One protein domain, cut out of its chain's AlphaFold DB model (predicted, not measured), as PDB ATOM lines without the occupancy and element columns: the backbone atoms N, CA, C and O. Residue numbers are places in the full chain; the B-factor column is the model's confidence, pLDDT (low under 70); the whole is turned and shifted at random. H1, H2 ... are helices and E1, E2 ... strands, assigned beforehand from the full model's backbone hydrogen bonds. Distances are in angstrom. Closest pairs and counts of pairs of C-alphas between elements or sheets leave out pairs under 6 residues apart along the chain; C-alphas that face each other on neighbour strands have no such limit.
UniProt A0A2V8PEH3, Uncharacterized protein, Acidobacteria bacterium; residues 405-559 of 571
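This is residues 405 to 559 of the 571 residues of an uncharacterized protein of Acidobacteria bacterium (UniProt A0A2V8PEH3). With little regular structure, this is a strongly twisted antiparallel sheet, E2-E1-E3-E8-E5-E6, with the small antiparallel pair E4-E7 next to E6, and a tail through H2 and H3 that adds much length. The printed part has 155 residues, 61 in named elements, of mixed class, ordered E1 E2 E3 H1 E4 E5 E6 E7 E8 H2 H3. It is loose, radius of gyration of the C-alphas 20.3 A, spanning 70 by 37 by 24 A.

E3, residues 437 to 444, and E8, 518 to 525, each measure 22.6 A. E1, 405 to 410, begins at C-alpha (74.123, 62.479, 111.410). E2 is 417 to 421, E5 487 to 492, E6 495 to 500, E4 458 to 460, E7 506 to 508, H1 448 to 451, H2 529 to 533. H3, 541 to 547, ends at C-alpha (100.089, 20.908, 86.036).

E3 and E8 are antiparallel at 163 degrees, N 440 to O 522 2.8 A. The closest C-alphas of E6 and E7, Val 500 and Ser 506, are 6.9 A apart. H1, H2 and H3 are not on the sheet. Every O i to N i+4 pair is within hydrogen-bond range in H2 and H3; H1 is too short for one.

The printed part has no cut. Links E2 to E3 and E4 to E5 are long. Residues 472 to 478 and 551 to 555 have pLDDT under 70.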
ATOM      1  N   ASP A 405      74.591  62.970 110.092       95.25
ATOM      2  CA  ASP A 405      74.123  62.479 111.410       95.25
ATOM      3  C   ASP A 405      73.544  61.043 111.479       95.25
ATOM      4  O   ASP A 405      72.476  60.810 112.054       95.25
ATOM      5  N   TRP A 406      74.224  60.047 110.898       96.75
ATOM      6  CA  TRP A 406      73.794  58.640 110.994       96.75
ATOM      7  C   TRP A 406      74.467  57.888 112.139       96.75
ATOM      8  O   TRP A 406      75.680  57.980 112.321       96.75
ATOM      9  N   ARG A 407      73.715  57.027 112.835       97.12
ATOM     10  CA  ARG A 407      74.296  55.944 113.645       97.12
ATOM     11  C   ARG A 407      74.649  54.781 112.718       97.12
ATOM     12  O   ARG A 407      73.765  54.244 112.058       97.12
ATOM     13  N   VAL A 408      75.919  54.378 112.665       95.88
ATOM     14  CA  VAL A 408      76.421  53.347 111.737       95.88
ATOM     15  C   VAL A 408      77.117  52.223 112.497       95.88
ATOM     16  O   VAL A 408      78.006  52.473 113.307       95.88
ATOM     17  N   THR A 409      76.741  50.975 112.217       95.56
ATOM     18  CA  THR A 409      77.289  49.776 112.875       95.56
ATOM     19  C   THR A 409      77.833  48.798 111.834       95.56
ATOM     20  O   THR A 409      77.081  48.328 110.981       95.56
ATOM     21  N   PHE A 410      79.136  48.498 111.885       93.44
ATOM     22  CA  PHE A 410      79.841  47.678 110.888       93.44
ATOM     23  C   PHE A 410      79.913  46.203 111.306       93.44
ATOM     24  O   PHE A 410      80.799  45.796 112.054       93.44
ATOM     25  N   GLY A 411      78.999  45.384 110.789       90.69
ATOM     26  CA  GLY A 411      78.815  43.995 111.209       90.69
ATOM     27  C   GLY A 411      77.931  43.869 112.453       90.69
ATOM     28  O   GLY A 411      77.632  44.846 113.134       90.69
ATOM     29  N   ASP A 412      77.491  42.645 112.741       81.44
ATOM     30  CA  ASP A 412      76.323  42.418 113.607       81.44
ATOM     31  C   ASP A 412      76.591  42.618 115.118       81.44
ATOM     32  O   ASP A 412      75.646  42.690 115.893       81.44
ATOM     33  N   ASN A 413      77.863  42.723 115.533       78.25
ATOM     34  CA  ASN A 413      78.297  42.844 116.938       78.25
ATOM     35  C   ASN A 413      79.287  44.008 117.185       78.25
ATOM     36  O   ASN A 413      79.991  44.024 118.197       78.25
ATOM     37  N   ALA A 414      79.413  44.961 116.256       88.81
ATOM     38  CA  ALA A 414      80.297  46.114 116.443       88.81
ATOM     39  C   ALA A 414      79.677  47.176 117.368       88.81
ATOM     40  O   ALA A 414      78.458  47.271 117.507       88.81
ATOM     41  N   LYS A 415      80.519  48.034 117.960       89.69
ATOM     42  CA  LYS A 415      80.033  49.277 118.578       89.69
ATOM     43  C   LYS A 415      79.566  50.233 117.468       89.69
ATOM     44  O   LYS A 415      80.322  50.419 116.513       89.69
ATOM     45  N   PRO A 416      78.378  50.854 117.578       92.31
ATOM     46  CA  PRO A 416      77.971  51.903 116.653       92.31
ATOM     47  C   PRO A 416      78.899  53.120 116.741       92.31
ATOM     48  O   PRO A 416      79.372  53.465 117.825       92.31
ATOM     49  N   LEU A 417      79.111  53.794 115.612       93.06
ATOM     50  CA  LEU A 417      79.730  55.119 115.526       93.06
ATOM     51  C   LEU A 417      78.736  56.140 114.961       93.06
ATOM     52  O   LEU A 417      77.744  55.760 114.334       93.06
ATOM     53  N   VAL A 418      79.000  57.428 115.175       94.06
ATOM     54  CA  VAL A 418      78.282  58.514 114.491       94.06
ATOM     55  C   VAL A 418      79.019  58.844 113.194       94.06
ATOM     56  O   VAL A 418      80.248  58.856 113.152       94.06
ATOM     57  N   MET A 419      78.259  59.056 112.124       92.94
ATOM     58  CA  MET A 419      78.732  59.472 110.809       92.94
ATOM     59  C   MET A 419      78.022  60.780 110.443       92.94
ATOM     60  O   MET A 419      77.007  60.774 109.752       92.94
ATOM     61  N   ASP A 420      78.571  61.892 110.936       93.12
ATOM     62  CA  ASP A 420      78.056  63.276 110.807       93.12
ATOM     63  C   ASP A 420      77.844  63.714 109.348       93.12
ATOM     64  O   ASP A 420      77.020  64.572 109.047       93.12
ATOM     65  N   GLN A 421      78.595  63.098 108.437       92.44
ATOM     66  CA  GLN A 421      78.487  63.221 106.986       92.44
ATOM     67  C   GLN A 421      78.716  61.839 106.384       92.44
ATOM     68  O   GLN A 421      79.760  61.222 106.662       92.44
ATOM     69  N   LEU A 422      77.758  61.364 105.584       90.75
ATOM     70  CA  LEU A 422      77.884  60.118 104.835       90.75
ATOM     71  C   LEU A 422      79.090  60.188 103.894       90.75
ATOM     72  O   LEU A 422      79.282  61.165 103.175       90.75
ATOM     73  N   ARG A 423      79.907  59.135 103.944       88.69
ATOM     74  CA  ARG A 423      81.138  58.979 103.166       88.69
ATOM     75  C   ARG A 423      81.436  57.502 102.937       88.69
ATOM     76  O   ARG A 423      80.764  56.629 103.499       88.69
ATOM     77  N   SER A 424      82.441  57.193 102.132       88.19
ATOM     78  CA  SER A 424      82.829  55.814 101.867       88.19
ATOM     79  C   SER A 424      83.499  55.138 103.062       88.19
ATOM     80  O   SER A 424      84.282  55.717 103.814       88.19
ATOM     81  N   TRP A 425      83.262  53.832 103.182       89.75
ATOM     82  CA  TRP A 425      83.907  52.976 104.176       89.75
ATOM     83  C   TRP A 425      85.421  52.861 103.939       89.75
ATOM     84  O   TRP A 425      86.160  52.581 104.876       89.75
ATOM     85  N   THR A 426      85.898  53.104 102.711       86.12
ATOM     86  CA  THR A 426      87.331  53.061 102.360       86.12
ATOM     87  C   THR A 426      88.127  54.264 102.869       86.12
ATOM     88  O   THR A 426      89.353  54.178 102.953       86.12
ATOM     89  N   GLU A 427      87.449  55.364 103.209       87.75
ATOM     90  CA  GLU A 427      88.048  56.572 103.799       87.75
ATOM     91  C   GLU A 427      88.286  56.418 105.310       87.75
ATOM     92  O   GLU A 427      89.224  56.992 105.859       87.75
ATOM     93  N   ASN A 428      87.450  55.630 105.994       84.06
ATOM     94  CA  ASN A 428      87.572  55.359 107.423       84.06
ATOM     95  C   ASN A 428      88.585  54.227 107.651       84.06
ATOM     96  O   ASN A 428      88.344  53.092 107.246       84.06
ATOM     97  N   GLU A 429      89.701  54.500 108.332       84.69
ATOM     98  CA  GLU A 429      90.786  53.522 108.512       84.69
ATOM     99  C   GLU A 429      90.336  52.200 109.156       84.69
ATOM    100  O   GLU A 429      90.778  51.132 108.728       84.69
ATOM    101  N   ALA A 430      89.406  52.247 110.116       85.12
ATOM    102  CA  ALA A 430      88.874  51.059 110.785       85.12
ATOM    103  C   ALA A 430      87.917  50.241 109.894       85.12
ATOM    104  O   ALA A 430      87.797  49.029 110.074       85.12
ATOM    105  N   ALA A 431      87.263  50.877 108.915       87.94
ATOM    106  CA  ALA A 431      86.361  50.225 107.957       87.94
ATOM    107  C   ALA A 431      86.996  49.990 106.568       87.94
ATOM    108  O   ALA A 431      86.382  49.360 105.705       87.94
ATOM    109  N   LYS A 432      88.245  50.421 106.349       88.44
ATOM    110  CA  LYS A 432      88.906  50.470 105.035       88.44
ATOM    111  C   LYS A 432      88.918  49.143 104.279       88.44
ATOM    112  O   LYS A 432      88.703  49.106 103.068       88.44
ATOM    113  N   TYR A 433      89.129  48.053 105.010       89.62
ATOM    114  CA  TYR A 433      89.152  46.683 104.492       89.62
ATOM    115  C   TYR A 433      87.894  45.879 104.874       89.62
ATOM    116  O   TYR A 433      87.862  44.658 104.720       89.62
ATOM    117  N   PHE A 434      86.845  46.542 105.374       91.06
ATOM    118  CA  PHE A 434      85.600  45.894 105.778       91.06
ATOM    119  C   PHE A 434      84.839  45.356 104.561       91.06
ATOM    120  O   PHE A 434      84.497  46.095 103.634       91.06
ATOM    121  N   SER A 435      84.519  44.065 104.606       90.00
ATOM    122  CA  SER A 435      83.540  43.428 103.729       90.00
ATOM    123  C   SER A 435      82.454  42.801 104.587       90.00
ATOM    124  O   SER A 435      82.756  41.949 105.420       90.00
ATOM    125  N   GLY A 436      81.202  43.201 104.388       91.62
ATOM    126  CA  GLY A 436      80.114  42.792 105.268       91.62
ATOM    127  C   GLY A 436      78.859  43.642 105.102       91.62
ATOM    128  O   GLY A 436      78.629  44.250 104.055       91.62
ATOM    129  N   ARG A 437      78.050  43.660 106.162       95.00
ATOM    130  CA  ARG A 437      76.832  44.464 106.295       95.00
ATOM    131  C   ARG A 437      77.104  45.637 107.233       95.00
ATOM    132  O   ARG A 437      77.612  45.408 108.326       95.00
ATOM    133  N   ALA A 438      76.747  46.854 106.844       95.75
ATOM    134  CA  ALA A 438      76.713  48.006 107.735       95.75
ATOM    135  C   ALA A 438      75.257  48.443 107.943       95.75
ATOM    136  O   ALA A 438      74.519  48.645 106.977       95.75
ATOM    137  N   THR A 439      74.844  48.578 109.201       97.38
ATOM    138  CA  THR A 439      73.498  49.033 109.564       97.38
ATOM    139  C   THR A 439      73.543  50.518 109.890       97.38
ATOM    140  O   THR A 439      74.225  50.921 110.830       97.38
ATOM    141  N   TYR A 440      72.817  51.302 109.102       97.69
ATOM    142  CA  TYR A 440      72.601  52.736 109.260       97.69
ATOM    143  C   TYR A 440      71.246  52.972 109.931       97.69
ATOM    144  O   TYR A 440      70.243  52.408 109.491       97.69
ATOM    145  N   GLU A 441      71.198  53.809 110.966       98.00
ATOM    146  CA  GLU A 441      69.973  54.189 111.676       98.00
ATOM    147  C   GLU A 441      69.878  55.707 111.898       98.00
ATOM    148  O   GLU A 441      70.859  56.348 112.287       98.00
ATOM    149  N   LYS A 442      68.682  56.262 111.672       97.12
ATOM    150  CA  LYS A 442      68.302  57.662 111.917       97.12
ATOM    151  C   LYS A 442      66.806  57.726 112.256       97.12
ATOM    152  O   LYS A 442      66.027  56.917 111.755       97.12
ATOM    153  N   GLU A 443      66.394  58.694 113.067       97.25
ATOM    154  CA  GLU A 443      64.979  59.027 113.288       97.25
ATOM    155  C   GLU A 443      64.669  60.399 112.677       97.25
ATOM    156  O   GLU A 443      65.489  61.315 112.753       97.25
ATOM    157  N   VAL A 444      63.514  60.528 112.017       95.50
ATOM    158  CA  VAL A 444      63.137  61.719 111.238       95.50
ATOM    159  C   VAL A 444      61.695  62.116 111.541       95.50
ATOM    160  O   VAL A 444      60.776  61.314 111.380       95.50
ATOM    161  N   ASN A 445      61.483  63.371 111.934       94.12
ATOM    162  CA  ASN A 445      60.146  63.958 112.036       94.12
ATOM    163  C   ASN A 445      59.724  64.505 110.665       94.12
ATOM    164  O   ASN A 445      60.485  65.240 110.035       94.12
ATOM    165  N   LEU A 446      58.524  64.155 110.201       92.06
ATOM    166  CA  LEU A 446      58.028  64.561 108.884       92.06
ATOM    167  C   LEU A 446      57.104  65.785 108.987       92.06
ATOM    168  O   LEU A 446      56.176  65.777 109.796       92.06
ATOM    169  N   PRO A 447      57.266  66.812 108.133       90.06
ATOM    170  CA  PRO A 447      56.250  67.845 107.963       90.06
ATOM    171  C   PRO A 447      54.923  67.227 107.502       90.06
ATOM    172  O   PRO A 447      54.907  66.405 106.586       90.06
ATOM    173  N   ALA A 448      53.795  67.670 108.066       85.94
ATOM    174  CA  ALA A 448      52.472  67.079 107.813       85.94
ATOM    175  C   ALA A 448      52.063  67.009 106.321       85.94
ATOM    176  O   ALA A 448      51.261  66.160 105.937       85.94
ATOM    177  N   GLY A 449      52.647  67.854 105.460       87.56
ATOM    178  CA  GLY A 449      52.471  67.797 104.005       87.56
ATOM    179  C   GLY A 449      52.891  66.468 103.358       87.56
ATOM    180  O   GLY A 449      52.313  66.082 102.347       87.56
ATOM    181  N   PHE A 450      53.840  65.730 103.949       89.81
ATOM    182  CA  PHE A 450      54.304  64.432 103.432       89.81
ATOM    183  C   PHE A 450      53.241  63.325 103.511       89.81
ATOM    184  O   PHE A 450      53.353  62.326 102.808       89.81
ATOM    185  N   LEU A 451      52.216  63.494 104.351       90.19
ATOM    186  CA  LEU A 451      51.177  62.491 104.610       90.19
ATOM    187  C   LEU A 451      49.831  62.852 103.954       90.19
ATOM    188  O   LEU A 451      48.800  62.258 104.272       90.19
ATOM    189  N   GLN A 452      49.815  63.837 103.049       89.19
ATOM    190  CA  GLN A 452      48.598  64.250 102.350       89.19
ATOM    191  C   GLN A 452      48.168  63.224 101.283       89.19
ATOM    192  O   GLN A 452      49.015  62.717 100.539       89.19
ATOM    193  N   PRO A 453      46.857  62.946 101.131       86.06
ATOM    194  CA  PRO A 453      46.353  62.081 100.068       86.06
ATOM    195  C   PRO A 453      46.813  62.533  98.675       86.06
ATOM    196  O   PRO A 453      46.691  63.701  98.314       86.06
ATOM    197  N   GLY A 454      47.321  61.593  97.879       85.38
ATOM    198  CA  GLY A 454      47.833  61.857  96.528       85.38
ATOM    199  C   GLY A 454      49.323  62.211  96.459       85.38
ATOM    200  O   GLY A 454      49.896  62.129  95.372       85.38
ATOM    201  N   ILE A 455      49.978  62.519  97.583       88.81
ATOM    202  CA  ILE A 455      51.443  62.566  97.658       88.81
ATOM    203  C   ILE A 455      51.995  61.133  97.649       88.81
ATOM    204  O   ILE A 455      51.432  60.224  98.256       88.81
ATOM    205  N   THR A 456      53.102  60.917  96.937       91.00
ATOM    206  CA  THR A 456      53.905  59.685  97.000       91.00
ATOM    207  C   THR A 456      55.271  60.053  97.552       91.00
ATOM    208  O   THR A 456      55.970  60.868  96.952       91.00
ATOM    209  N   VAL A 457      55.659  59.455  98.677       93.94
ATOM    210  CA  VAL A 457      56.955  59.708  99.314       93.94
ATOM    211  C   VAL A 457      57.912  58.576  98.973       93.94
ATOM    212  O   VAL A 457      57.588  57.394  99.115       93.94
ATOM    213  N   LYS A 458      59.119  58.944  98.546       95.38
ATOM    214  CA  LYS A 458      60.220  58.011  98.320       95.38
ATOM    215  C   LYS A 458      61.378  58.322  99.253       95.38
ATOM    216  O   LYS A 458      61.655  59.488  99.513       95.38
ATOM    217  N   LEU A 459      62.078  57.278  99.680       96.50
ATOM    218  CA  LEU A 459      63.459  57.410 100.124       96.50
ATOM    219  C   LEU A 459      64.338  57.306  98.876       96.50
ATOM    220  O   LEU A 459      64.347  56.261  98.218       96.50
ATOM    221  N   ASP A 460      65.016  58.397  98.534       95.94
ATOM    222  CA  ASP A 460      66.012  58.430  97.466       95.94
ATOM    223  C   ASP A 460      67.418  58.202  98.033       95.94
ATOM    224  O   ASP A 460      67.669  58.427  99.218       95.94
ATOM    225  N   PHE A 461      68.309  57.676  97.199       93.50
ATOM    226  CA  PHE A 461      69.705  57.405  97.537       93.50
ATOM    227  C   PHE A 461      70.652  58.192  96.614       93.50
ATOM    228  O   PHE A 461      71.855  58.216  96.868       93.50
ATOM    229  N   GLY A 462      70.128  58.849  95.570       91.06
ATOM    230  CA  GLY A 462      70.867  59.678  94.621       91.06
ATOM    231  C   GLY A 462      70.942  59.093  93.206       91.06
ATOM    232  O   GLY A 462      70.499  57.978  92.921       91.06
ATOM    233  N   ASP A 463      71.549  59.858  92.298       87.50
ATOM    234  CA  ASP A 463      71.724  59.466  90.897       87.50
ATOM    235  C   ASP A 463      72.916  58.525  90.667       87.50
ATOM    236  O   ASP A 463      73.982  58.645  91.276       87.50
ATOM    237  N   ALA A 464      72.757  57.628  89.693       83.19
ATOM    238  CA  ALA A 464      73.831  56.777  89.195       83.19
ATOM    239  C   ALA A 464      74.576  57.451  88.033       83.19
ATOM    240  O   ALA A 464      73.958  57.909  87.070       83.19
ATOM    241  N   LYS A 465      75.912  57.487  88.091       88.69
ATOM    242  CA  LYS A 465      76.741  58.247  87.140       88.69
ATOM    243  C   LYS A 465      77.331  57.338  86.052       88.69
ATOM    244  O   LYS A 465      77.903  56.297  86.383       88.69
ATOM    245  N   PRO A 466      77.246  57.693  84.757       85.81
ATOM    246  CA  PRO A 466      77.867  56.912  83.690       85.81
ATOM    247  C   PRO A 466      79.401  57.004  83.746       85.81
ATOM    248  O   PRO A 466      79.983  58.085  83.746       85.81
ATOM    249  N   ILE A 467      80.063  55.848  83.732       83.06
ATOM    250  CA  ILE A 467      81.515  55.692  83.563       83.06
ATOM    251  C   ILE A 467      81.797  55.493  82.060       83.06
ATOM    252  O   ILE A 467      81.049  54.758  81.420       83.06
ATOM    253  N   PRO A 468      82.858  56.059  81.455       86.06
ATOM    254  CA  PRO A 468      83.186  55.794  80.050       86.06
ATOM    255  C   PRO A 468      83.404  54.297  79.752       86.06
ATOM    256  O   PRO A 468      84.181  53.635  80.445       86.06
ATOM    257  N   GLU A 469      82.754  53.757  78.708       79.31
ATOM    258  CA  GLU A 469      82.932  52.349  78.317       79.31
ATOM    259  C   GLU A 469      84.373  52.073  77.851       79.31
ATOM    260  O   GLU A 469      84.916  52.804  77.022       79.31
ATOM    261  N   GLN A 470      84.989  50.981  78.321       77.38
ATOM    262  CA  GLN A 470      86.334  50.576  77.885       77.38
ATOM    263  C   GLN A 470      86.360  49.162  77.275       77.38
ATOM    264  O   GLN A 470      85.630  48.273  77.727       77.38
ATOM    265  N   PRO A 471      87.250  48.880  76.302       72.50
ATOM    266  CA  PRO A 471      87.449  47.526  75.789       72.50
ATOM    267  C   PRO A 471      87.934  46.545  76.873       72.50
ATOM    268  O   PRO A 471      89.113  46.487  77.217       72.50
ATOM    269  N   LEU A 472      87.025  45.714  77.389       58.53
ATOM    270  CA  LEU A 472      87.394  44.594  78.260       58.53
ATOM    271  C   LEU A 472      88.159  43.528  77.467       58.53
ATOM    272  O   LEU A 472      87.684  43.081  76.419       58.53
ATOM    273  N   ARG A 473      89.293  43.069  78.014       57.97
ATOM    274  CA  ARG A 473      89.974  41.848  77.549       57.97
ATOM    275  C   ARG A 473      89.159  40.587  77.853       57.97
ATOM    276  O   ARG A 473      89.309  39.609  77.132       57.97
ATOM    277  N   SER A 474      88.339  40.593  78.908       54.25
ATOM    278  CA  SER A 474      87.572  39.426  79.362       54.25
ATOM    279  C   SER A 474      86.530  39.769  80.450       54.25
ATOM    280  O   SER A 474      86.587  40.818  81.101       54.25
ATOM    281  N   GLY A 475      85.529  38.897  80.620       53.75
ATOM    282  CA  GLY A 475      84.365  39.113  81.490       53.75
ATOM    283  C   GLY A 475      83.421  40.245  81.042       53.75
ATOM    284  O   GLY A 475      83.497  40.729  79.915       53.75
ATOM    285  N   MET A 476      82.519  40.657  81.937       57.81
ATOM    286  CA  MET A 476      81.511  41.715  81.730       57.81
ATOM    287  C   MET A 476      81.756  42.894  82.688       57.81
ATOM    288  O   MET A 476      82.571  42.775  83.605       57.81
ATOM    289  N   GLN A 477      81.109  44.044  82.478       66.50
ATOM    290  CA  GLN A 477      81.159  45.175  83.413       66.50
ATOM    291  C   GLN A 477      79.909  46.071  83.285       66.50
ATOM    292  O   GLN A 477      79.345  46.161  82.195       66.50
ATOM    293  N   THR A 478      79.504  46.735  84.375       68.75
ATOM    294  CA  THR A 478      78.636  47.923  84.343       68.75
ATOM    295  C   THR A 478      79.522  49.126  84.057       68.75
ATOM    296  O   THR A 478      80.560  49.303  84.700       68.75
ATOM    297  N   TRP A 479      79.111  49.999  83.151       80.38
ATOM    298  CA  TRP A 479      79.780  51.286  82.959       80.38
ATOM    299  C   TRP A 479      79.057  52.375  83.750       80.38
ATOM    300  O   TRP A 479      78.725  53.429  83.225       80.38
ATOM    301  N   LEU A 480      78.774  52.076  85.020       78.44
ATOM    302  CA  LEU A 480      77.940  52.868  85.919       78.44
ATOM    303  C   LEU A 480      78.545  52.870  87.327       78.44
ATOM    304  O   LEU A 480      78.957  51.824  87.832       78.44
ATOM    305  N   GLU A 481      78.570  54.042  87.942       84.19
ATOM    306  CA  GLU A 481      78.875  54.275  89.347       84.19
ATOM    307  C   GLU A 481      77.555  54.403  90.115       84.19
ATOM    308  O   GLU A 481      76.711  55.237  89.783       84.19
ATOM    309  N   ALA A 482      77.362  53.542  91.114       84.06
ATOM    310  CA  ALA A 482      76.154  53.499  91.928       84.06
ATOM    311  C   ALA A 482      76.301  54.360  93.200       84.06
ATOM    312  O   ALA A 482      77.381  54.359  93.803       84.06
ATOM    313  N   PRO A 483      75.223  55.025  93.658       86.56
ATOM    314  CA  PRO A 483      75.183  55.712  94.951       86.56
ATOM    315  C   PRO A 483      74.996  54.737  96.128       86.56
ATOM    316  O   PRO A 483      75.271  55.069  97.274       86.56
ATOM    317  N   VAL A 484      74.578  53.497  95.854       84.38
ATOM    318  CA  VAL A 484      74.580  52.387  96.814       84.38
ATOM    319  C   VAL A 484      75.614  51.374  96.342       84.38
ATOM    320  O   VAL A 484      75.431  50.760  95.293       84.38
ATOM    321  N   ARG A 485      76.702  51.205  97.102       83.69
ATOM    322  CA  ARG A 485      77.822  50.304  96.776       83.69
ATOM    323  C   ARG A 485      77.834  49.082  97.708       83.69
ATOM    324  O   ARG A 485      78.472  49.094  98.753       83.69
ATOM    325  N   GLU A 486      77.124  48.001  97.390       76.62
ATOM    326  CA  GLU A 486      76.484  47.703  96.090       76.62
ATOM    327  C   GLU A 486      75.024  47.233  96.207       76.62
ATOM    328  O   GLU A 486      74.348  47.067  95.193       76.62
ATOM    329  N   ALA A 487      74.522  47.016  97.425       89.19
ATOM    330  CA  ALA A 487      73.125  46.679  97.678       89.19
ATOM    331  C   ALA A 487      72.684  47.158  99.070       89.19
ATOM    332  O   ALA A 487      73.494  47.204  99.996       89.19
ATOM    333  N   ALA A 488      71.402  47.473  99.243       94.75
ATOM    334  CA  ALA A 488      70.815  47.836 100.529       94.75
ATOM    335  C   ALA A 488      69.425  47.215 100.730       94.75
ATOM    336  O   ALA A 488      68.690  47.007  99.766       94.75
ATOM    337  N   VAL A 489      69.045  46.967 101.987       97.81
ATOM    338  CA  VAL A 489      67.681  46.596 102.405       97.81
ATOM    339  C   VAL A 489      67.142  47.672 103.343       97.81
ATOM    340  O   VAL A 489      67.796  48.027 104.326       97.81
ATOM    341  N   VAL A 490      65.948  48.184 103.044       98.12
ATOM    342  CA  VAL A 490      65.347  49.350 103.706       98.12
ATOM    343  C   VAL A 490      64.242  48.921 104.664       98.12
ATOM    344  O   VAL A 490      63.354  48.145 104.297       98.12
ATOM    345  N   TYR A 491      64.279  49.473 105.874       98.50
ATOM    346  CA  TYR A 491      63.248  49.344 106.895       98.50
ATOM    347  C   TYR A 491      62.806  50.735 107.358       98.50
ATOM    348  O   TYR A 491      63.638  51.613 107.591       98.50
ATOM    349  N   ILE A 492      61.497  50.915 107.519       98.19
ATOM    350  CA  ILE A 492      60.867  52.123 108.061       98.19
ATOM    351  C   ILE A 492      59.945  51.675 109.188       98.19
ATOM    352  O   ILE A 492      59.144  50.763 108.992       98.19
ATOM    353  N   ASN A 493      60.073  52.278 110.372       97.31
ATOM    354  CA  ASN A 493      59.303  51.903 111.566       97.31
ATOM    355  C   ASN A 493      59.401  50.387 111.854       97.31
ATOM    356  O   ASN A 493      58.416  49.711 112.143       97.31
ATOM    357  N   ASP A 494      60.623  49.865 111.672       96.50
ATOM    358  CA  ASP A 494      61.051  48.455 111.673       96.50
ATOM    359  C   ASP A 494      60.362  47.494 110.675       96.50
ATOM    360  O   ASP A 494      60.826  46.363 110.504       96.50
ATOM    361  N   GLN A 495      59.370  47.948 109.904       97.88
ATOM    362  CA  GLN A 495      58.806  47.212 108.770       97.88
ATOM    363  C   GLN A 495      59.760  47.236 107.564       97.88
ATOM    364  O   GLN A 495      60.234  48.294 107.151       97.88
ATOM    365  N   ARG A 496      60.022  46.072 106.949       96.75
ATOM    366  CA  ARG A 496      60.787  45.983 105.690       96.75
ATOM    367  C   ARG A 496      59.987  46.606 104.545       96.75
ATOM    368  O   ARG A 496      58.867  46.176 104.282       96.75
ATOM    369  N   VAL A 497      60.599  47.538 103.819       95.50
ATOM    370  CA  VAL A 497      60.014  48.160 102.619       95.50
ATOM    371  C   VAL A 497      60.462  47.434 101.349       95.50
ATOM    372  O   VAL A 497      59.646  47.131 100.483       95.50
ATOM    373  N   GLY A 498      61.750  47.094 101.250       94.50
ATOM    374  CA  GLY A 498      62.309  46.388 100.097       94.50
ATOM    375  C   GLY A 498      63.825  46.524  99.999       94.50
ATOM    376  O   GLY A 498      64.495  46.749 101.009       94.50
ATOM    377  N   SER A 499      64.351  46.390  98.782       93.62
ATOM    378  CA  SER A 499      65.788  46.375  98.493       93.62
ATOM    379  C   SER A 499      66.154  47.325  97.357       93.62
ATOM    380  O   SER A 499      65.418  47.431  96.379       93.62
ATOM    381  N   VAL A 500      67.328  47.947  97.458       91.12
ATOM    382  CA  VAL A 500      67.892  48.885  96.479       91.12
ATOM    383  C   VAL A 500      69.239  48.335  96.001       91.12
ATOM    384  O   VAL A 500      70.171  48.200  96.791       91.12
ATOM    385  N   TRP A 501      69.331  47.958  94.723       85.25
ATOM    386  CA  TRP A 501      70.516  47.305  94.126       85.25
ATOM    387  C   TRP A 501      70.722  47.613  92.630       85.25
ATOM    388  O   TRP A 501      71.681  47.148  92.015       85.25
ATOM    389  N   CYS A 502      69.837  48.408  92.029       85.38
ATOM    390  CA  CYS A 502      69.903  48.856  90.643       85.38
ATOM    391  C   CYS A 502      69.162  50.196  90.492       85.38
ATOM    392  O   CYS A 502      68.414  50.572  91.396       85.38
ATOM    393  N   PRO A 503      69.313  50.899  89.355       85.81
ATOM    394  CA  PRO A 503      68.460  52.033  89.022       85.81
ATOM    395  C   PRO A 503      66.963  51.656  88.924       85.81
ATOM    396  O   PRO A 503      66.660  50.552  88.462       85.81
ATOM    397  N   PRO A 504      66.035  52.570  89.273       90.00
ATOM    398  CA  PRO A 504      66.287  53.821  89.989       90.00
ATOM    399  C   PRO A 504      66.672  53.525  91.446       90.00
ATOM    400  O   PRO A 504      66.076  52.661  92.086       90.00
ATOM    401  N   TYR A 505      67.651  54.251  91.986       89.31
ATOM    402  CA  TYR A 505      68.135  54.051  93.357       89.31
ATOM    403  C   TYR A 505      67.206  54.727  94.389       89.31
ATOM    404  O   TYR A 505      67.654  55.477  95.244       89.31
ATOM    405  N   SER A 506      65.897  54.464  94.314       93.62
ATOM    406  CA  SER A 506      64.898  54.988  95.252       93.62
ATOM    407  C   SER A 506      63.718  54.042  95.460       93.62
ATOM    408  O   SER A 506      63.409  53.207  94.609       93.62
ATOM    409  N   ILE A 507      63.054  54.148  96.616       94.00
ATOM    410  CA  ILE A 507      61.987  53.227  97.033       94.00
ATOM    411  C   ILE A 507      60.768  53.969  97.597       94.00
ATOM    412  O   ILE A 507      60.906  54.905  98.380       94.00
ATOM    413  N   ASP A 508      59.568  53.544  97.187       94.00
ATOM    414  CA  ASP A 508      58.272  54.018  97.700       94.00
ATOM    415  C   ASP A 508      58.103  53.621  99.174       94.00
ATOM    416  O   ASP A 508      58.037  52.435  99.498       94.00
ATOM    417  N   VAL A 509      58.034  54.620 100.056       95.69
ATOM    418  CA  VAL A 509      57.838  54.459 101.507       95.69
ATOM    419  C   VAL A 509      56.459  54.945 101.966       95.69
ATOM    420  O   VAL A 509      56.123  54.788 103.136       95.69
ATOM    421  N   THR A 510      55.638  55.497 101.067       93.44
ATOM    422  CA  THR A 510      54.401  56.243 101.378       93.44
ATOM    423  C   THR A 510      53.505  55.546 102.409       93.44
ATOM    424  O   THR A 510      53.068  56.162 103.374       93.44
ATOM    425  N   ASN A 511      53.286  54.238 102.245       92.25
ATOM    426  CA  ASN A 511      52.328  53.459 103.040       92.25
ATOM    427  C   ASN A 511      52.864  52.964 104.402       92.25
ATOM    428  O   ASN A 511      52.168  52.206 105.075       92.25
ATOM    429  N   VAL A 512      54.096  53.320 104.789       95.50
ATOM    430  CA  VAL A 512      54.719  52.917 106.071       95.50
ATOM    431  C   VAL A 512      55.185  54.100 106.928       95.50
ATOM    432  O   VAL A 512      55.634  53.899 108.061       95.50
ATOM    433  N   LEU A 513      55.061  55.324 106.404       95.25
ATOM    434  CA  LEU A 513      55.307  56.561 107.143       95.25
ATOM    435  C   LEU A 513      54.134  56.894 108.069       95.25
ATOM    436  O   LEU A 513      53.001  56.464 107.849       95.25
ATOM    437  N   ARG A 514      54.414  57.673 109.114       94.75
ATOM    438  CA  ARG A 514      53.443  58.060 110.146       94.75
ATOM    439  C   ARG A 514      53.654  59.510 110.615       94.75
ATOM    440  O   ARG A 514      54.704  60.070 110.302       94.75
ATOM    441  N   PRO A 515      52.699  60.130 111.342       91.56
ATOM    442  CA  PRO A 515      52.833  61.506 111.833       91.56
ATOM    443  C   PRO A 515      53.920  61.710 112.898       91.56
ATOM    444  O   PRO A 515      54.427  62.821 113.030       91.56
ATOM    445  N   GLU A 516      54.259  60.675 113.672       90.94
ATOM    446  CA  GLU A 516      55.310  60.725 114.693       90.94
ATOM    447  C   GLU A 516      56.742  60.664 114.110       90.94
ATOM    448  O   GLU A 516      56.955  60.694 112.896       90.94
ATOM    449  N   ALA A 517      57.757  60.571 114.977       95.31
ATOM    450  CA  ALA A 517      59.133  60.318 114.558       95.31
ATOM    451  C   ALA A 517      59.233  58.968 113.823       95.31
ATOM    452  O   ALA A 517      58.899  57.918 114.370       95.31
ATOM    453  N   ASN A 518      59.711  58.990 112.578       97.50
ATOM    454  CA  ASN A 518      59.856  57.801 111.748       97.50
ATOM    455  C   ASN A 518      61.278  57.243 111.872       97.50
ATOM    456  O   ASN A 518      62.253  57.931 111.557       97.50
ATOM    457  N   LYS A 519      61.402  55.978 112.281       98.12
ATOM    458  CA  LYS A 519      62.689  55.281 112.401       98.12
ATOM    459  C   LYS A 519      63.107  54.707 111.050       98.12
ATOM    460  O   LYS A 519      62.495  53.754 110.564       98.12
ATOM    461  N   ILE A 520      64.170  55.248 110.467       98.38
ATOM    462  CA  ILE A 520      64.782  54.777 109.222       98.38
ATOM    463  C   ILE A 520      65.959  53.861 109.574       98.38
ATOM    464  O   ILE A 520      66.891  54.275 110.264       98.38
ATOM    465  N   ARG A 521      65.937  52.618 109.080       98.38
ATOM    466  CA  ARG A 521      67.031  51.651 109.247       98.38
ATOM    467  C   ARG A 521      67.397  51.015 107.908       98.38
ATOM    468  O   ARG A 521      66.589  50.316 107.299       98.38
ATOM    469  N   ILE A 522      68.628  51.234 107.455       98.25
ATOM    470  CA  ILE A 522      69.134  50.781 106.153       98.25
ATOM    471  C   ILE A 522      70.285  49.805 106.396       98.25
ATOM    472  O   ILE A 522      71.297  50.163 106.993       98.25
ATOM    473  N   ILE A 523      70.149  48.565 105.928       97.88
ATOM    474  CA  ILE A 523      71.232  47.574 105.967       97.88
ATOM    475  C   ILE A 523      71.918  47.596 104.604       97.88
ATOM    476  O   ILE A 523      71.393  47.036 103.643       97.88
ATOM    477  N   VAL A 524      73.070  48.256 104.517       96.00
ATOM    478  CA  VAL A 524      73.897  48.335 103.305       96.00
ATOM    479  C   VAL A 524      74.900  47.183 103.312       96.00
ATOM    480  O   VAL A 524      75.476  46.858 104.347       96.00
ATOM    481  N   ALA A 525      75.142  46.568 102.160       89.81
ATOM    482  CA  ALA A 525      76.135  45.521 101.995       89.81
ATOM    483  C   ALA A 525      77.015  45.760 100.765       89.81
ATOM    484  O   ALA A 525      76.541  46.085  99.671       89.81
ATOM    485  N   ASN A 526      78.315  45.555 100.962       86.94
ATOM    486  CA  ASN A 526      79.317  45.643  99.913       86.94
ATOM    487  C   ASN A 526      79.745  44.236  99.454       86.94
ATOM    488  O   ASN A 526      78.966  43.280  99.454       86.94
ATOM    489  N   LEU A 527      80.996  44.115  99.016       84.44
ATOM    490  CA  LEU A 527      81.561  42.929  98.392       84.44
ATOM    491  C   LEU A 527      82.768  42.435  99.179       84.44
ATOM    492  O   LEU A 527      83.462  43.224  99.819       84.44
ATOM    493  N   ALA A 528      83.115  41.159  99.020       85.50
ATOM    494  CA  ALA A 528      84.329  40.569  99.591       85.50
ATOM    495  C   ALA A 528      85.661  41.145  99.050       85.50
ATOM    496  O   ALA A 528      86.733  40.712  99.476       85.50
ATOM    497  N   LEU A 529      85.622  42.110  98.118       82.88
ATOM    498  CA  LEU A 529      86.823  42.715  97.541       82.88
ATOM    499  C   LEU A 529      87.649  43.493  98.573       82.88
ATOM    500  O   LEU A 529      88.866  43.354  98.548       82.88
ATOM    501  N   ASN A 530      87.030  44.251  99.484       85.12
ATOM    502  CA  ASN A 530      87.771  45.061 100.462       85.12
ATOM    503  C   ASN A 530      88.590  44.174 101.416       85.12
ATOM    504  O   ASN A 530      89.788  44.395 101.590       85.12
ATOM    505  N   TYR A 531      87.981  43.100 101.930       87.38
ATOM    506  CA  TYR A 531      88.655  42.065 102.718       87.38
ATOM    507  C   TYR A 531      89.786  41.386 101.936       87.38
ATOM    508  O   TYR A 531      90.887  41.219 102.460       87.38
ATOM    509  N   MET A 532      89.547  41.013 100.671       85.69
ATOM    510  CA  MET A 532      90.586  40.403  99.833       85.69
ATOM    511  C   MET A 532      91.742  41.362  99.534       85.69
ATOM    512  O   MET A 532      92.881  40.919  99.443       85.69
ATOM    513  N   ALA A 533      91.468  42.656  99.386       86.44
ATOM    514  CA  ALA A 533      92.468  43.686  99.131       86.44
ATOM    515  C   ALA A 533      93.289  44.051 100.382       86.44
ATOM    516  O   ALA A 533      94.397  44.566 100.253       86.44
ATOM    517  N   GLY A 534      92.781  43.739 101.579       85.69
ATOM    518  CA  GLY A 534      93.512  43.812 102.849       85.69
ATOM    519  C   GLY A 534      94.332  42.566 103.191       85.69
ATOM    520  O   GLY A 534      94.850  42.471 104.301       85.69
ATOM    521  N   ARG A 535      94.432  41.586 102.283       86.06
ATOM    522  CA  ARG A 535      95.116  40.304 102.517       86.06
ATOM    523  C   ARG A 535      96.021  39.917 101.350       86.06
ATOM    524  O   ARG A 535      95.872  40.384 100.223       86.06
ATOM    525  N   ARG A 536      96.957  38.999 101.609       84.00
ATOM    526  CA  ARG A 536      97.730  38.346 100.546       84.00
ATOM    527  C   ARG A 536      96.783  37.500  99.692       84.00
ATOM    528  O   ARG A 536      96.157  36.568 100.188       84.00
ATOM    529  N   LEU A 537      96.705  37.811  98.401       80.94
ATOM    530  CA  LEU A 537      95.899  37.052  97.446       80.94
ATOM    531  C   LEU A 537      96.463  35.621  97.262       80.94
ATOM    532  O   LEU A 537      97.683  35.448  97.343       80.94
ATOM    533  N   PRO A 538      95.618  34.600  96.996       74.94
ATOM    534  CA  PRO A 538      96.077  33.217  96.849       74.94
ATOM    535  C   PRO A 538      97.124  33.021  95.746       74.94
ATOM    536  O   PRO A 538      96.952  33.491  94.620       74.94
ATOM    537  N   ASP A 539      98.185  32.283  96.078       78.69
ATOM    538  CA  ASP A 539      99.287  31.938  95.178       78.69
ATOM    539  C   ASP A 539      99.028  30.587  94.485       78.69
ATOM    540  O   ASP A 539      98.924  29.547  95.136       78.69
ATOM    541  N   TYR A 540      98.956  30.594  93.151       79.56
ATOM    542  CA  TYR A 540      98.753  29.393  92.334       79.56
ATOM    543  C   TYR A 540     100.069  28.725  91.890       79.56
ATOM    544  O   TYR A 540     100.027  27.718  91.184       79.56
ATOM    545  N   ARG A 541     101.247  29.225  92.303       86.00
ATOM    546  CA  ARG A 541     102.571  28.727  91.878       86.00
ATOM    547  C   ARG A 541     102.728  27.212  92.013       86.00
ATOM    548  O   ARG A 541     103.219  26.580  91.085       86.00
ATOM    549  N   LEU A 542     102.297  26.613  93.126       87.31
ATOM    550  CA  LEU A 542     102.399  25.158  93.333       87.31
ATOM    551  C   LEU A 542     101.487  24.355  92.388       87.31
ATOM    552  O   LEU A 542     101.865  23.275  91.938       87.31
ATOM    553  N   LEU A 543     100.315  24.897  92.041       84.12
ATOM    554  CA  LEU A 543      99.402  24.296  91.067       84.12
ATOM    555  C   LEU A 543      99.993  24.382  89.649       84.12
ATOM    556  O   LEU A 543     100.041  23.378  88.938       84.12
ATOM    557  N   ASN A 544     100.508  25.559  89.280       88.12
ATOM    558  CA  ASN A 544     101.133  25.810  87.981       88.12
ATOM    559  C   ASN A 544     102.414  24.979  87.786       88.12
ATOM    560  O   ASN A 544     102.634  24.464  86.695       88.12
ATOM    561  N   LEU A 545     103.222  24.780  88.835       90.94
ATOM    562  CA  LEU A 545     104.391  23.890  88.798       90.94
ATOM    563  C   LEU A 545     104.004  22.421  88.562       90.94
ATOM    564  O   LEU A 545     104.708  21.719  87.845       90.94
ATOM    565  N   ARG A 546     102.892  21.948  89.143       91.50
ATOM    566  CA  ARG A 546     102.468  20.542  89.031       91.50
ATOM    567  C   ARG A 546     101.743  20.214  87.723       91.50
ATOM    568  O   ARG A 546     101.824  19.081  87.257       91.50
ATOM    569  N   TYR A 547     101.005  21.166  87.155       86.88
ATOM    570  CA  TYR A 547     100.089  20.908  86.036       86.88
ATOM    571  C   TYR A 547     100.347  21.759  84.785       86.88
ATOM    572  O   TYR A 547      99.654  21.564  83.779       86.88
ATOM    573  N   GLY A 548     101.317  22.676  84.833       86.06
ATOM    574  CA  GLY A 548     101.435  23.801  83.907       86.06
ATOM    575  C   GLY A 548     100.420  24.904  84.228       86.06
ATOM    576  O   GLY A 548      99.444  24.685  84.949       86.06
ATOM    577  N   GLU A 549     100.610  26.097  83.660       79.44
ATOM    578  CA  GLU A 549      99.607  27.168  83.724       79.44
ATOM    579  C   GLU A 549      98.412  26.831  82.813       79.44
ATOM    580  O   GLU A 549      98.307  27.279  81.673       79.44
ATOM    581  N   ARG A 550      97.510  25.982  83.321       70.06
ATOM    582  CA  ARG A 550      96.259  25.603  82.637       70.06
ATOM    583  C   ARG A 550      95.203  26.695  82.711       70.06
ATOM    584  O   ARG A 550      94.367  26.783  81.822       70.06
ATOM    585  N   PHE A 551      95.252  27.499  83.771       64.75
ATOM    586  CA  PHE A 551      94.448  28.697  83.973       64.75
ATOM    587  C   PHE A 551      95.244  29.669  84.857       64.75
ATOM    588  O   PHE A 551      95.237  29.543  86.081       64.75
ATOM    589  N   GLN A 552      95.887  30.680  84.266       63.75
ATOM    590  CA  GLN A 552      96.076  31.945  84.983       63.75
ATOM    591  C   GLN A 552      94.680  32.422  85.390       63.75
ATOM    592  O   GLN A 552      93.756  32.247  84.598       63.75
ATOM    593  N   ALA A 553      94.494  33.049  86.558       65.56
ATOM    594  CA  ALA A 553      93.137  33.529  87.034       65.56
ATOM    595  C   ALA A 553      92.026  36.350  86.978       65.56
ATOM    596  O   ALA A 553      91.902  37.174  87.911       65.56
ATOM    597  N   GLN A 554      91.681  37.129  85.867       63.97
ATOM    598  CA  GLN A 554      91.207  38.492  85.543       63.97
ATOM    599  C   GLN A 554      90.903  39.446  86.708       63.97
ATOM    600  O   GLN A 554      90.014  39.208  87.520       63.97
ATOM    601  N   ASP A 555      91.563  40.599  86.726       67.44
ATOM    602  CA  ASP A 555      91.332  41.668  87.698       67.44
ATOM    603  C   ASP A 555      91.730  41.323  89.146       67.44
ATOM    604  O   ASP A 555      91.531  42.156  90.027       67.44
ATOM    605  N   MET A 556      92.353  40.169  89.424       72.75
ATOM    606  CA  MET A 556      93.041  39.944  90.710       72.75
ATOM    607  C   MET A 556      94.194  40.944  90.904       72.75
ATOM    608  O   MET A 556      94.410  41.423  92.012       72.75
ATOM    609  N   ASP A 557      94.842  41.350  89.809       71.44
ATOM    610  CA  ASP A 557      95.758  42.495  89.715       71.44
ATOM    611  C   ASP A 557      95.115  43.829  90.142       71.44
ATOM    612  O   ASP A 557      95.806  44.757  90.558       71.44
ATOM    613  N   LYS A 558      93.781  43.922  90.088       71.12
ATOM    614  CA  LYS A 558      92.997  45.131  90.388       71.12
ATOM    615  C   LYS A 558      92.294  45.064  91.739       71.12
ATOM    616  O   LYS A 558      91.690  46.055  92.133       71.12
ATOM    617  N   VAL A 559      92.367  43.942  92.458       72.25
ATOM    618  CA  VAL A 559      91.803  43.838  93.813       72.25
ATOM    619  C   VAL A 559      92.459  44.862  94.758       72.25
ATOM    620  O   VAL A 559      91.705  45.626  95.356       72.25
TER     621      VAL A 559